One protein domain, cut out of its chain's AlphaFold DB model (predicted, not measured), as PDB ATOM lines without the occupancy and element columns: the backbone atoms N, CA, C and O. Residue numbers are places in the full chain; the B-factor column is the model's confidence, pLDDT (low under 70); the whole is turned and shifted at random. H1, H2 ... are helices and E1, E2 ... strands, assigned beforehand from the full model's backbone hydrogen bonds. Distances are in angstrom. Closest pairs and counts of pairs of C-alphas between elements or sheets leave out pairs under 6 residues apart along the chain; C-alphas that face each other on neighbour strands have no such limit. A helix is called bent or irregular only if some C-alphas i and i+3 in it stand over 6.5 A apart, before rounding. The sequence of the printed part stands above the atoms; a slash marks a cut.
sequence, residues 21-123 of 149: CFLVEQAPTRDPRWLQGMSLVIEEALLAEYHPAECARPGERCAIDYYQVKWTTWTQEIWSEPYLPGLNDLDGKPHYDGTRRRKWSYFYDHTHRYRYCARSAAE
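This is residues 21 to 123 of the 149 residues of an uncharacterized protein of Cystobacter fuscus (UniProt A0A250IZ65). Picture a long antiparallel sheet, curled like part of a barrel, with H2 and H4 over one face and little H1 between them, reaching both; H3 grazes the sheet. The longest strand, E2, runs on into a hairpin with E3 whose turn, at Trp 74, makes one end of the longest axis, and a separate small hairpin, E4 and E5, sits beside H4 away from the sheet. Along the 103 printed residues the order is E1 H1 H2 H3 E2 E3 E4 E5 H4 E6, four named helices and six named strands, of the mixed class, helices and strands. The large sheet has the order E1, E6, E2, E3. The whole is compact, with a radius of gyration of the C-alphas of 14.4 A, and spans 46 by 33 by 22 A.

Find C-alpha 21 at (168.891, 174.891, 183.313); from there E1 runs through residues 21 to 26, 16.5 A long. H1 is residues 33 to 36, 5.8 A, and H2 is residues 40 to 50, 15.1 A. H3 is residues 52 to 55, 5.0 A. At C-alpha 60, (177.629, 169.721, 176.391), E2 begins, and over residues 60 to 72 it covers 36.5 A, to C-alpha 72 at (141.773, 175.172, 180.874). E3 follows with residues 77 to 79, 6.9 A, then E4 with residues 90 to 94, 9.3 A, and E5 with residues 100 to 102, 6.7 A. H4, residues 103 to 108, is 10.8 A long; it is neither bent nor irregular, but only just: C-alphas 105 and 108 are 6.4 A apart. E6, residues 112 to 120, runs 26.6 A to C-alpha 120 at (178.879, 168.155, 180.385).

Begin with the twisted sheet, where E1 and E3 are the edge strands. E1 and E6 are antiparallel, at 154 degrees; look at N 24 and O 114, 2.9 A apart, within hydrogen-bond range. E6 and E2 are antiparallel at 167 degrees, with N 61 and O 119 at 2.8 A and N 113 and O 68 at 2.9 A. Pairing along E2 is staggered: its residues 60 to 69 pair with E6 and its residues 70 to 72 with E3. E2 and E3 form a hairpin, with N 71 and O 78 at 2.8 A. H2 with the sheet makes two layers, a helix on one face of a sheet; it lies over E2 at a height of 5.8 A and stands up from the sheet at 51 degrees, with C-alphas Glu 44 and Cys 62 closest, 5.5 A. On the same face H4, at a height of 8.4 A, lies over E2, only just, as 4 of its C-alphas fall on E2 and 2 on E6; it runs across the strands, at 76 degrees to E2 on the local plane. H3 only grazes the sheet with residues 54 to 55 and touches H2, the closest C-alphas being those of Ala 48 and Cys 55, 4.6 A. H1 is not on the sheet; it touches H4, at the C-alphas of Trp 34 and Trp 104, 6.0 A, and only just touches H2, with 3 pairs of C-alphas within 8 A, the closest those of Arg 33 and Glu 43, 6.2 A. H2 and H4 are apart. The hairpin E4 and E5, antiparallel at 132 degrees, has N 91 and O 101 at 2.8 A; the closest C-alphas of E4 and H4 are those of Asp 91 and Lys 103, 5.2 A. In H2 every O i to N i+4 pair is within hydrogen-bond range, in H4 0 of 2 are, with 2 of 3 O i to N i+3 pairs in range, and H1 and H3 are too short for an O i to N i+4 pair.

The two C-alphas farthest apart are those of Trp 74 and Ala 122, 48.1 A. The printed part has no cut, and no link is long; E1 to H1 and E3 to E4 are short, the others tight. The mean pLDDT of the printed part is 88.5; look for values under 70 at residues 35 to 38 and 121 to 123.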
ATOM      1  N   CYS A  21     170.259 175.305 183.585       94.50
ATOM      2  CA  CYS A  21     168.891 174.891 183.313       94.50
ATOM      3  C   CYS A  21     167.998 176.062 182.934       94.50
ATOM      4  O   CYS A  21     168.085 177.143 183.516       94.50
ATOM      5  N   PHE A  22     167.095 175.803 181.997       95.56
ATOM      6  CA  PHE A  22     166.243 176.802 181.372       95.56
ATOM      7  C   PHE A  22     164.802 176.307 181.389       95.56
ATOM      8  O   PHE A  22     164.554 175.116 181.204       95.56
ATOM      9  N   LEU A  23     163.858 177.217 181.630       96.94
ATOM     10  CA  LEU A  23     162.426 176.948 181.552       96.94
ATOM     11  C   LEU A  23     161.870 177.688 180.340       96.94
ATOM     12  O   LEU A  23     161.982 178.909 180.260       96.94
ATOM     13  N   VAL A  24     161.264 176.948 179.419       96.06
ATOM     14  CA  VAL A  24     160.675 177.498 178.198       96.06
ATOM     15  C   VAL A  24     159.186 177.238 178.212       96.06
ATOM     16  O   VAL A  24     158.767 176.100 178.403       96.06
ATOM     17  N   GLU A  25     158.402 178.287 178.001       96.62
ATOM     18  CA  GLU A  25     156.956 178.225 177.812       96.62
ATOM     19  C   GLU A  25     156.625 178.481 176.342       96.62
ATOM     20  O   GLU A  25     157.216 179.355 175.706       96.62
ATOM     21  N   GLN A  26     155.698 177.701 175.791       95.12
ATOM     22  CA  GLN A  26     155.283 177.790 174.398       95.12
ATOM     23  C   GLN A  26     153.761 177.684 174.287       95.12
ATOM     24  O   GLN A  26     153.112 176.904 174.988       95.12
ATOM     25  N   ALA A  27     153.203 178.466 173.364       96.12
ATOM     26  CA  ALA A  27     151.836 178.295 172.889       96.12
ATOM     27  C   ALA A  27     151.665 176.911 172.216       96.12
ATOM     28  O   ALA A  27     152.669 176.247 171.928       96.12
ATOM     29  N   PRO A  28     150.423 176.466 171.945       95.19
ATOM     30  CA  PRO A  28     150.188 175.212 171.237       95.19
ATOM     31  C   PRO A  28     151.013 175.113 169.943       95.19
ATOM     32  O   PRO A  28     151.011 176.037 169.127       95.19
ATOM     33  N   THR A  29     151.742 174.010 169.761       91.75
ATOM     34  CA  THR A  29     152.656 173.819 168.627       91.75
ATOM     35  C   THR A  29     152.743 172.360 168.180       91.75
ATOM     36  O   THR A  29     152.591 171.427 168.970       91.75
ATOM     37  N   ARG A  30     153.030 172.151 166.891       86.19
ATOM     38  CA  ARG A  30     153.421 170.841 166.354       86.19
ATOM     39  C   ARG A  30     154.932 170.722 166.397       86.19
ATOM     40  O   ARG A  30     155.604 170.989 165.406       86.19
ATOM     41  N   ASP A  31     155.451 170.315 167.540       82.38
ATOM     42  CA  ASP A  31     156.878 170.073 167.678       82.38
ATOM     43  C   ASP A  31     157.195 168.586 167.415       82.38
ATOM     44  O   ASP A  31     156.554 167.691 167.985       82.38
ATOM     45  N   PRO A  32     158.130 168.308 166.484       80.31
ATOM     46  CA  PRO A  32     158.433 166.963 166.011       80.31
ATOM     47  C   PRO A  32     158.952 166.040 167.111       80.31
ATOM     48  O   PRO A  32     158.740 164.827 166.996       80.31
ATOM     49  N   ARG A  33     159.535 166.582 168.198       76.50
ATOM     50  CA  ARG A  33     159.910 165.793 169.382       76.50
ATOM     51  C   ARG A  33     158.730 164.960 169.862       76.50
ATOM     52  O   ARG A  33     158.908 163.807 170.221       76.50
ATOM     53  N   TRP A  34     157.518 165.511 169.810       74.81
ATOM     54  CA  TRP A  34     156.318 164.962 170.453       74.81
ATOM     55  C   TRP A  34     155.525 163.997 169.567       74.81
ATOM     56  O   TRP A  34     154.635 163.295 170.049       74.81
ATOM     57  N   LEU A  35     155.866 163.936 168.277       66.50
ATOM     58  CA  LEU A  35     155.296 162.985 167.320       66.50
ATOM     59  C   LEU A  35     156.129 161.703 167.210       66.50
ATOM     60  O   LEU A  35     155.567 160.633 167.002       66.50
ATOM     61  N   GLN A  36     157.456 161.801 167.336       66.94
ATOM     62  CA  GLN A  36     158.375 160.698 167.024       66.94
ATOM     63  C   GLN A  36     158.734 159.803 168.223       66.94
ATOM     64  O   GLN A  36     159.354 158.759 168.037       66.94
ATOM     65  N   GLY A  37     158.340 160.168 169.447       65.25
ATOM     66  CA  GLY A  37     158.844 159.501 170.657       65.25
ATOM     67  C   GLY A  37     160.110 160.176 171.208       65.25
ATOM     68  O   GLY A  37     160.897 160.746 170.458       65.25
ATOM     69  N   MET A  38     160.281 160.174 172.538       67.81
ATOM     70  CA  MET A  38     161.477 160.725 173.187       67.81
ATOM     71  C   MET A  38     162.651 159.762 173.033       67.81
ATOM     72  O   MET A  38     163.089 159.128 173.992       67.81
ATOM     73  N   SER A  39     163.177 159.630 171.817       82.06
ATOM     74  CA  SER A  39     164.567 159.201 171.707       82.06
ATOM     75  C   SER A  39     165.426 160.317 172.285       82.06
ATOM     76  O   SER A  39     165.334 161.453 171.821       82.06
ATOM     77  N   LEU A  40     166.278 159.997 173.261       81.69
ATOM     78  CA  LEU A  40     167.221 160.958 173.837       81.69
ATOM     79  C   LEU A  40     168.066 161.642 172.747       81.69
ATOM     80  O   LEU A  40     168.347 162.826 172.835       81.69
ATOM     81  N   VAL A  41     168.403 160.913 171.678       85.94
ATOM     82  CA  VAL A  41     169.153 161.451 170.533       85.94
ATOM     83  C   VAL A  41     168.345 162.502 169.764       85.94
ATOM     84  O   VAL A  41     168.888 163.533 169.378       85.94
ATOM     85  N   ILE A  42     167.051 162.252 169.543       85.06
ATOM     86  CA  ILE A  42     166.163 163.191 168.839       85.06
ATOM     87  C   ILE A  42     165.907 164.420 169.710       85.06
ATOM     88  O   ILE A  42     165.946 165.542 169.213       85.06
ATOM     89  N   GLU A  43     165.685 164.219 171.011       87.06
ATOM     90  CA  GLU A  43     165.547 165.318 171.963       87.06
ATOM     91  C   GLU A  43     166.793 166.208 171.981       87.06
ATOM     92  O   GLU A  43     166.666 167.423 171.838       87.06
ATOM     93  N   GLU A  44     167.983 165.619 172.108       89.50
ATOM     94  CA  GLU A  44     169.251 166.352 172.120       89.50
ATOM     95  C   GLU A  44     169.464 167.149 170.833       89.50
ATOM     96  O   GLU A  44     169.818 168.328 170.894       89.50
ATOM     97  N   ALA A  45     169.208 166.535 169.674       89.19
ATOM     98  CA  ALA A  45     169.331 167.199 168.381       89.19
ATOM     99  C   ALA A  45     168.370 168.393 168.259       89.19
ATOM    100  O   ALA A  45     168.781 169.478 167.854       89.19
ATOM    101  N   LEU A  46     167.110 168.219 168.666       89.88
ATOM    102  CA  LEU A  46     166.096 169.271 168.571       89.88
ATOM    103  C   LEU A  46     166.316 170.379 169.607       89.88
ATOM    104  O   LEU A  46     166.086 171.547 169.310       89.88
ATOM    105  N   LEU A  47     166.828 170.064 170.800       92.25
ATOM    106  CA  LEU A  47     167.254 171.089 171.758       92.25
ATOM    107  C   LEU A  47     168.459 171.881 171.243       92.25
ATOM    108  O   LEU A  47     168.483 173.095 171.419       92.25
ATOM    109  N   ALA A  48     169.426 171.236 170.587       92.25
ATOM    110  CA  ALA A  48     170.542 171.931 169.947       92.25
ATOM    111  C   ALA A  48     170.086 172.832 168.786       92.25
ATOM    112  O   ALA A  48     170.645 173.911 168.603       92.25
ATOM    113  N   GLU A  49     169.060 172.419 168.037       91.75
ATOM    114  CA  GLU A  49     168.459 173.218 166.965       91.75
ATOM    115  C   GLU A  49     167.664 174.419 167.507       91.75
ATOM    116  O   GLU A  49     167.814 175.535 167.010       91.75
ATOM    117  N   TYR A  50     166.836 174.215 168.535       91.75
ATOM    118  CA  TYR A  50     165.943 175.252 169.070       91.75
ATOM    119  C   TYR A  50     166.624 176.211 170.047       91.75
ATOM    120  O   TYR A  50     166.213 177.367 170.146       91.75
ATOM    121  N   HIS A  51     167.656 175.747 170.753       93.75
ATOM    122  CA  HIS A  51     168.372 176.491 171.794       93.75
ATOM    123  C   HIS A  51     169.891 176.418 171.570       93.75
ATOM    124  O   HIS A  51     170.627 175.889 172.406       93.75
ATOM    125  N   PRO A  52     170.412 176.892 170.422       94.50
ATOM    126  CA  PRO A  52     171.811 176.675 170.052       94.50
ATOM    127  C   PRO A  52     172.802 177.377 170.990       94.50
ATOM    128  O   PRO A  52     173.908 176.877 171.198       94.50
ATOM    129  N   ALA A  53     172.426 178.507 171.596       91.69
ATOM    130  CA  ALA A  53     173.290 179.225 172.535       91.69
ATOM    131  C   ALA A  53     173.551 178.412 173.818       91.69
ATOM    132  O   ALA A  53     174.629 178.487 174.420       91.69
ATOM    133  N   GLU A  54     172.572 177.606 174.218       91.12
ATOM    134  CA  GLU A  54     172.601 176.766 175.402       91.12
ATOM    135  C   GLU A  54     173.129 175.365 175.089       91.12
ATOM    136  O   GLU A  54     173.940 174.858 175.862       91.12
ATOM    137  N   CYS A  55     172.704 174.785 173.961       92.31
ATOM    138  CA  CYS A  55     172.765 173.351 173.681       92.31
ATOM    139  C   CYS A  55     173.694 172.932 172.536       92.31
ATOM    140  O   CYS A  55     173.987 171.746 172.419       92.31
ATOM    141  N   ALA A  56     174.204 173.861 171.720       90.38
ATOM    142  CA  ALA A  56     175.172 173.548 170.658       90.38
ATOM    143  C   ALA A  56     176.638 173.743 171.100       90.38
ATOM    144  O   ALA A  56     177.552 173.821 170.275       90.38
ATOM    145  N   ARG A  57     176.883 173.854 172.412       89.19
ATOM    146  CA  ARG A  57     178.228 174.033 172.963       89.19
ATOM    147  C   ARG A  57     179.036 172.731 172.895       89.19
ATOM    148  O   ARG A  57     178.529 171.682 173.292       89.19
ATOM    149  N   PRO A  58     180.308 172.775 172.451       89.00
ATOM    150  CA  PRO A  58     181.159 171.591 172.422       89.00
ATOM    151  C   PRO A  58     181.270 170.926 173.796       89.00
ATOM    152  O   PRO A  58     181.586 171.581 174.788       89.00
ATOM    153  N   GLY A  59     181.039 169.613 173.843       86.25
ATOM    154  CA  GLY A  59     181.140 168.832 175.076       86.25
ATOM    155  C   GLY A  59     179.964 169.000 176.037       86.25
ATOM    156  O   GLY A  59     180.046 168.496 177.156       86.25
ATOM    157  N   GLU A  60     178.875 169.653 175.630       87.62
ATOM    158  CA  GLU A  60     177.629 169.721 176.391       87.62
ATOM    159  C   GLU A  60     176.515 168.921 175.697       87.62
ATOM    160  O   GLU A  60     176.493 168.779 174.476       87.62
ATOM    161  N   ARG A  61     175.597 168.365 176.490       89.56
ATOM    162  CA  ARG A  61     174.374 167.697 176.033       89.56
ATOM    163  C   ARG A  61     173.190 168.308 176.765       89.56
ATOM    164  O   ARG A  61     173.257 168.508 177.979       89.56
ATOM    165  N   CYS A  62     172.123 168.592 176.032       92.25
ATOM    166  CA  CYS A  62     170.882 169.099 176.597       92.25
ATOM    167  C   CYS A  62     169.824 168.009 176.640       92.25
ATOM    168  O   CYS A  62     169.589 167.353 175.634       92.25
ATOM    169  N   ALA A  63     169.147 167.876 177.773       91.56
ATOM    170  CA  ALA A  63     168.007 166.980 177.921       91.56
ATOM    171  C   ALA A  63     166.891 167.665 178.712       91.56
ATOM    172  O   ALA A  63     167.152 168.577 179.507       91.56
ATOM    173  N   ILE A  64     165.653 167.231 178.493       92.25
ATOM    174  CA  ILE A  64     164.490 167.684 179.249       92.25
ATOM    175  C   ILE A  64     164.426 166.923 180.561       92.25
ATOM    176  O   ILE A  64     164.345 165.697 180.601       92.25
ATOM    177  N   ASP A  65     164.400 167.682 181.649       93.19
ATOM    178  CA  ASP A  65     164.230 167.132 182.985       93.19
ATOM    179  C   ASP A  65     162.746 166.879 183.273       93.19
ATOM    180  O   ASP A  65     162.380 165.822 183.783       93.19
ATOM    181  N   TYR A  66     161.882 167.849 182.955       94.81
ATOM    182  CA  TYR A  66     160.430 167.712 183.082       94.81
ATOM    183  C   TYR A  66     159.677 168.657 182.145       94.81
ATOM    184  O   TYR A  66     160.210 169.672 181.691       94.81
ATOM    185  N   TYR A  67     158.391 168.382 181.947       95.25
ATOM    186  CA  TYR A  67     157.467 169.294 181.282       95.25
ATOM    187  C   TYR A  67     156.103 169.373 181.976       95.25
ATOM    188  O   TYR A  67     155.747 168.528 182.792       95.25
ATOM    189  N   GLN A  68     155.338 170.419 181.672       97.44
ATOM    190  CA  GLN A  68     153.994 170.661 182.196       97.44
ATOM    191  C   GLN A  68     153.071 171.148 181.080       97.44
ATOM    192  O   GLN A  68     153.498 171.843 180.158       97.44
ATOM    193  N   VAL A  69     151.791 170.808 181.198       96.19
ATOM    194  CA  VAL A  69     150.723 171.228 180.281       96.19
ATOM    195  C   VAL A  69     149.785 172.163 181.032       96.19
ATOM    196  O   VAL A  69     149.419 171.877 182.173       96.19
ATOM    197  N   LYS A  70     149.403 173.285 180.422       97.75
ATOM    198  CA  LYS A  70     148.412 174.205 180.977       97.75
ATOM    199  C   LYS A  70     147.021 173.738 180.571       97.75
ATOM    200  O   LYS A  70     146.709 173.697 179.389       97.75
ATOM    201  N   TRP A  71     146.190 173.399 181.544       95.12
ATOM    202  CA  TRP A  71     144.819 172.951 181.342       95.12
ATOM    203  C   TRP A  71     143.841 174.084 181.585       95.12
ATOM    204  O   TRP A  71     143.902 174.743 182.623       95.12
ATOM    205  N   THR A  72     142.891 174.253 180.674       93.38
ATOM    206  CA  THR A  72     141.773 175.172 180.874       93.38
ATOM    207  C   THR A  72     140.605 174.416 181.488       93.38
ATOM    208  O   THR A  72     140.108 173.434 180.938       93.38
ATOM    209  N   THR A  73     140.163 174.883 182.647       87.75
ATOM    210  CA  THR A  73     138.904 174.470 183.273       87.75
ATOM    211  C   THR A  73     137.856 175.565 183.072       87.75
ATOM    212  O   THR A  73     138.158 176.630 182.540       87.75
ATOM    213  N   TRP A  74     136.622 175.340 183.526       84.88
ATOM    214  CA  TRP A  74     135.524 176.307 183.384       84.88
ATOM    215  C   TRP A  74     135.798 177.683 184.012       84.88
ATOM    216  O   TRP A  74     135.164 178.657 183.619       84.88
ATOM    217  N   THR A  75     136.711 177.772 184.985       91.69
ATOM    218  CA  THR A  75     136.931 178.999 185.770       91.69
ATOM    219  C   THR A  75     138.388 179.445 185.854       91.69
ATOM    220  O   THR A  75     138.648 180.522 186.382       91.69
ATOM    221  N   GLN A  76     139.346 178.634 185.399       94.62
ATOM    222  CA  GLN A  76     140.773 178.921 185.571       94.62
ATOM    223  C   GLN A  76     141.664 178.073 184.663       94.62
ATOM    224  O   GLN A  76     141.297 176.968 184.253       94.62
ATOM    225  N   GLU A  77     142.873 178.577 184.435       95.31
ATOM    226  CA  GLU A  77     143.965 177.840 183.810       95.31
ATOM    227  C   GLU A  77     144.899 177.285 184.889       95.31
ATOM    228  O   GLU A  77     145.365 178.024 185.757       95.31
ATOM    229  N   ILE A  78     145.191 175.986 184.835       96.31
ATOM    230  CA  ILE A  78     145.991 175.288 185.844       96.31
ATOM    231  C   ILE A  78     147.107 174.519 185.148       96.31
ATOM    232  O   ILE A  78     146.865 173.750 184.222       96.31
ATOM    233  N   TRP A  79     148.341 174.695 185.609       97.44
ATOM    234  CA  TRP A  79     149.453 173.855 185.175       97.44
ATOM    235  C   TRP A  79     149.326 172.449 185.763       97.44
ATOM    236  O   TRP A  79     149.029 172.291 186.945       97.44
ATOM    237  N   SER A  80     149.592 171.427 184.954       96.81
ATOM    238  CA  SER A  80     149.727 170.055 185.438       96.81
ATOM    239  C   SER A  80     150.844 169.932 186.473       96.81
ATOM    240  O   SER A  80     151.725 170.787 186.575       96.81
ATOM    241  N   GLU A  81     150.887 168.809 187.182       96.88
ATOM    242  CA  GLU A  81     152.125 168.366 187.822       96.88
ATOM    243  C   GLU A  81     153.259 168.183 186.786       96.88
ATOM    244  O   GLU A  81     152.982 168.056 185.583       96.88
ATOM    245  N   PRO A  82     154.535 168.190 187.213       97.25
ATOM    246  CA  PRO A  82     155.654 167.877 186.335       97.25
ATOM    247  C   PRO A  82     155.587 166.436 185.819       97.25
ATOM    248  O   PRO A  82     155.566 165.472 186.589       97.25
ATOM    249  N   TYR A  83     155.621 166.296 184.500       94.50
ATOM    250  CA  TYR A  83     155.813 165.026 183.823       94.50
ATOM    251  C   TYR A  83     157.299 164.829 183.535       94.50
ATOM    252  O   TYR A  83     157.946 165.666 182.906       94.50
ATOM    253  N   LEU A  84     157.823 163.718 184.030       92.31
ATOM    254  CA  LEU A  84     159.162 163.203 183.824       92.31
ATOM    255  C   LEU A  84     159.114 162.249 182.633       92.31
ATOM    256  O   LEU A  84     158.425 161.217 182.706       92.31
ATOM    257  N   PRO A  85     159.831 162.568 181.548       87.88
ATOM    258  CA  PRO A  85     159.827 161.731 180.375       87.88
ATOM    259  C   PRO A  85     160.129 160.263 180.633       87.88
ATOM    260  O   PRO A  85     161.083 159.910 181.326       87.88
ATOM    261  N   GLY A  86     159.302 159.389 180.071       85.62
ATOM    262  CA  GLY A  86     159.457 157.947 180.219       85.62
ATOM    263  C   GLY A  86     158.989 157.377 181.563       85.62
ATOM    264  O   GLY A  86     158.808 156.162 181.635       85.62
ATOM    265  N   LEU A  87     158.758 158.206 182.591       89.12
ATOM    266  CA  LEU A  87     158.485 157.751 183.958       89.12
ATOM    267  C   LEU A  87     157.009 157.882 184.363       89.12
ATOM    268  O   LEU A  87     156.363 156.871 184.625       89.12
ATOM    269  N   ASN A  88     156.467 159.100 184.430       91.69
ATOM    270  CA  ASN A  88     155.078 159.368 184.856       91.69
ATOM    271  C   ASN A  88     154.267 160.110 183.780       91.69
ATOM    272  O   ASN A  88     153.256 160.745 184.065       91.69
ATOM    273  N   ASP A  89     154.714 160.029 182.534       90.75
ATOM    274  CA  ASP A  89     154.200 160.806 181.416       90.75
ATOM    275  C   ASP A  89     153.267 160.012 180.490       90.75
ATOM    276  O   ASP A  89     152.962 160.459 179.387       90.75
ATOM    277  N   LEU A  90     152.786 158.842 180.914       90.50
ATOM    278  CA  LEU A  90     151.768 158.097 180.177       90.50
ATOM    279  C   LEU A  90     150.392 158.742 180.348       90.50
ATOM    280  O   LEU A  90     149.980 159.139 181.438       90.50
ATOM    281  N   ASP A  91     149.654 158.830 179.250       87.44
ATOM    282  CA  ASP A  91     148.278 159.275 179.252       87.44
ATOM    283  C   ASP A  91     147.327 158.119 179.582       87.44
ATOM    284  O   ASP A  91     147.519 156.979 179.160       87.44
ATOM    285  N   GLY A  92     146.273 158.428 180.336       83.38
ATOM    286  CA  GLY A  92     145.233 157.461 180.684       83.38
ATOM    287  C   GLY A  92     144.317 157.129 179.505       83.38
ATOM    288  O   GLY A  92     143.578 156.151 179.566       83.38
ATOM    289  N   LYS A  93     144.358 157.930 178.434       81.81
ATOM    290  CA  LYS A  93     143.623 157.681 177.193       81.81
ATOM    291  C   LYS A  93     144.536 156.963 176.191       81.81
ATOM    292  O   LYS A  93     145.579 157.519 175.836       81.81
ATOM    293  N   PRO A  94     144.177 155.753 175.728       80.69
ATOM    294  CA  PRO A  94     144.916 155.103 174.658       80.69
ATOM    295  C   PRO A  94     144.692 155.833 173.325       80.69
ATOM    296  O   PRO A  94     143.725 156.579 173.147       80.69
ATOM    297  N   HIS A  95     145.593 155.598 172.380       75.69
ATOM    298  CA  HIS A  95     145.372 155.855 170.966       75.69
ATOM    299  C   HIS A  95     144.266 154.938 170.416       75.69
ATOM    300  O   HIS A  95     143.871 153.957 171.048       75.69
ATOM    301  N   TYR A  96     143.771 155.250 169.214       77.56
ATOM    302  CA  TYR A  96     142.752 154.437 168.535       77.56
ATOM    303  C   TYR A  96     143.214 152.990 168.285       77.56
ATOM    304  O   TYR A  96     142.404 152.072 168.303       77.56
ATOM    305  N   ASP A  97     144.520 152.785 168.111       81.19
ATOM    306  CA  ASP A  97     145.156 151.474 167.942       81.19
ATOM    307  C   ASP A  97     145.413 150.727 169.271       81.19
ATOM    308  O   ASP A  97     146.026 149.662 169.278       81.19
ATOM    309  N   GLY A  98     144.963 151.277 170.406       78.12
ATOM    310  CA  GLY A  98     145.135 150.688 171.735       78.12
ATOM    311  C   GLY A  98     146.497 150.952 172.387       78.12
ATOM    312  O   GLY A  98     146.688 150.592 173.551       78.12
ATOM    313  N   THR A  99     147.437 151.609 171.701       82.06
ATOM    314  CA  THR A  99     148.727 151.977 172.299       82.06
ATOM    315  C   THR A  99     148.556 153.106 173.318       82.06
ATOM    316  O   THR A  99     147.660 153.946 173.210       82.06
ATOM    317  N   ARG A 100     149.389 153.146 174.366       82.81
ATOM    318  CA  ARG A 100     149.317 154.235 175.351       82.81
ATOM    319  C   ARG A 100     149.942 155.499 174.778       82.81
ATOM    320  O   ARG A 100     151.108 155.498 174.392       82.81
ATOM    321  N   ARG A 101     149.175 156.585 174.801       85.56
ATOM    322  CA  ARG A 101     149.666 157.925 174.492       85.56
ATOM    323  C   ARG A 101     150.526 158.448 175.640       85.56
ATOM    324  O   ARG A 101     150.442 157.950 176.760       85.56
ATOM    325  N   ARG A 102     151.343 159.466 175.384       88.75
ATOM    326  CA  ARG A 102     152.063 160.208 176.430       88.75
ATOM    327  C   ARG A 102     151.498 161.620 176.573       88.75
ATOM    328  O   ARG A 102     150.925 162.159 175.629       88.75
ATOM    329  N   LYS A 103     151.666 162.247 177.737       91.75
ATOM    330  CA  LYS A 103     151.079 163.556 178.081       91.75
ATOM    331  C   LYS A 103     151.546 164.700 177.179       91.75
ATOM    332  O   LYS A 103     150.849 165.697 177.046       91.75
ATOM    333  N   TRP A 104     152.676 164.554 176.506       88.94
ATOM    334  CA  TRP A 104     153.163 165.532 175.537       88.94
ATOM    335  C   TRP A 104     152.265 165.696 174.296       88.94
ATOM    336  O   TRP A 104     152.379 166.675 173.570       88.94
ATOM    337  N   SER A 105     151.298 164.798 174.064       88.06
ATOM    338  CA  SER A 105     150.408 164.858 172.900       88.06
ATOM    339  C   SER A 105     149.494 166.074 172.946       88.06
ATOM    340  O   SER A 105     148.921 166.457 171.933       88.06
ATOM    341  N   TYR A 106     149.328 166.640 174.141       91.62
ATOM    342  CA  TYR A 106     148.547 167.841 174.391       91.62
ATOM    343  C   TYR A 106     149.301 169.125 174.036       91.62
ATOM    344  O   TYR A 106     148.716 170.195 174.052       91.62
ATOM    345  N   PHE A 107     150.586 169.065 173.677       92.69
ATOM    346  CA  PHE A 107     151.318 170.268 173.264       92.69
ATOM    347  C   PHE A 107     150.782 170.836 171.949       92.69
ATOM    348  O   PHE A 107     150.964 172.015 171.665       92.69
ATOM    349  N   TYR A 108     150.094 170.004 171.161       91.25
ATOM    350  CA  TYR A 108     149.445 170.422 169.929       91.25
ATOM    351  C   TYR A 108     148.306 171.424 170.153       91.25
ATOM    352  O   TYR A 108     148.087 172.287 169.305       91.25
ATOM    353  N   ASP A 109     147.582 171.311 171.268       92.94
ATOM    354  CA  ASP A 109     146.357 172.068 171.544       92.94
ATOM    355  C   ASP A 109     146.359 172.799 172.897       92.94
ATOM    356  O   ASP A 109     145.415 173.527 173.194       92.94
ATOM    357  N   HIS A 110     147.425 172.675 173.691       94.94
ATOM    358  CA  HIS A 110     147.588 173.364 174.969       94.94
ATOM    359  C   HIS A 110     148.920 174.117 175.042       94.94
ATOM    360  O   HIS A 110     149.962 173.658 174.562       94.94
ATOM    361  N   THR A 111     148.892 175.271 175.712       96.50
ATOM    362  CA  THR A 111     150.115 175.932 176.175       96.50
ATOM    363  C   THR A 111     150.867 174.969 177.087       96.50
ATOM    364  O   THR A 111     150.278 174.300 177.939       96.50
ATOM    365  N   HIS A 112     152.173 174.882 176.912       95.88
ATOM    366  CA  HIS A 112     153.017 173.953 177.646       95.88
ATOM    367  C   HIS A 112     154.322 174.632 178.035       95.88
ATOM    368  O   HIS A 112     154.695 175.675 177.498       95.88
ATOM    369  N   ARG A 113     155.029 174.033 178.988       96.81
ATOM    370  CA  ARG A 113     156.384 174.448 179.332       96.81
ATOM    371  C   ARG A 113     157.261 173.250 179.628       96.81
ATOM    372  O   ARG A 113     156.770 172.236 180.116       96.81
ATOM    373  N   TYR A 114     158.551 173.375 179.377       95.31
ATOM    374  CA  TYR A 114     159.532 172.344 179.692       95.31
ATOM    375  C   TYR A 114     160.784 172.960 180.296       95.31
ATOM    376  O   TYR A 114     161.201 174.059 179.920       95.31
ATOM    377  N   ARG A 115     161.372 172.239 181.251       96.31
ATOM    378  CA  ARG A 115     162.692 172.537 181.786       96.31
ATOM    379  C   ARG A 115     163.703 171.610 181.135       96.31
ATOM    380  O   ARG A 115     163.552 170.395 181.225       96.31
ATOM    381  N   TYR A 116     164.743 172.183 180.548       95.00
ATOM    382  CA  TYR A 116     165.896 171.432 180.058       95.00
ATOM    383  C   TYR A 116     167.175 171.915 180.732       95.00
ATOM    384  O   TYR A 116     167.246 173.056 181.196       95.00
ATOM    385  N   CYS A 117     168.175 171.042 180.801       93.81
ATOM    386  CA  CYS A 117     169.476 171.348 181.379       93.81
ATOM    387  C   CYS A 117     170.595 170.967 180.416       93.81
ATOM    388  O   CYS A 117     170.586 169.870 179.861       93.81
ATOM    389  N   ALA A 118     171.567 171.862 180.264       92.50
ATOM    390  CA  ALA A 118     172.829 171.583 179.601       92.50
ATOM    391  C   ALA A 118     173.813 170.989 180.617       92.50
ATOM    392  O   ALA A 118     174.076 171.588 181.669       92.50
ATOM    393  N   ARG A 119     174.330 169.799 180.308       88.44
ATOM    394  CA  ARG A 119     175.243 169.027 181.160       88.44
ATOM    395  C   ARG A 119     176.491 168.651 180.376       88.44
ATOM    396  O   ARG A 119     176.416 168.386 179.178       88.44
ATOM    397  N   SER A 120     177.642 168.588 181.037       83.94
ATOM    398  CA  SER A 120     178.879 168.155 180.385       83.94
ATOM    399  C   SER A 120     178.783 166.685 179.957       83.94
ATOM    400  O   SER A 120     178.499 165.800 180.763       83.94
ATOM    401  N   ALA A 121     179.069 166.405 178.685       69.06
ATOM    402  CA  ALA A 121     178.989 165.077 178.073       69.06
ATOM    403  C   ALA A 121     179.909 164.036 178.740       69.06
ATOM    404  O   ALA A 121     179.668 162.834 178.621       69.06
ATOM    405  N   ALA A 122     180.928 164.491 179.480       60.31
ATOM    406  CA  ALA A 122     181.838 163.653 180.257       60.31
ATOM    407  C   ALA A 122     181.120 162.772 181.302       60.31
ATOM    408  O   ALA A 122     181.652 161.736 181.694       60.31
ATOM    409  N   GLU A 123     179.897 163.121 181.709       54.12
ATOM    410  CA  GLU A 123     179.142 162.359 182.710       54.12
ATOM    411  C   GLU A 123     178.285 161.216 182.124       54.12
ATOM    412  O   GLU A 123     177.732 160.405 182.866       54.12
TER     413      GLU A 123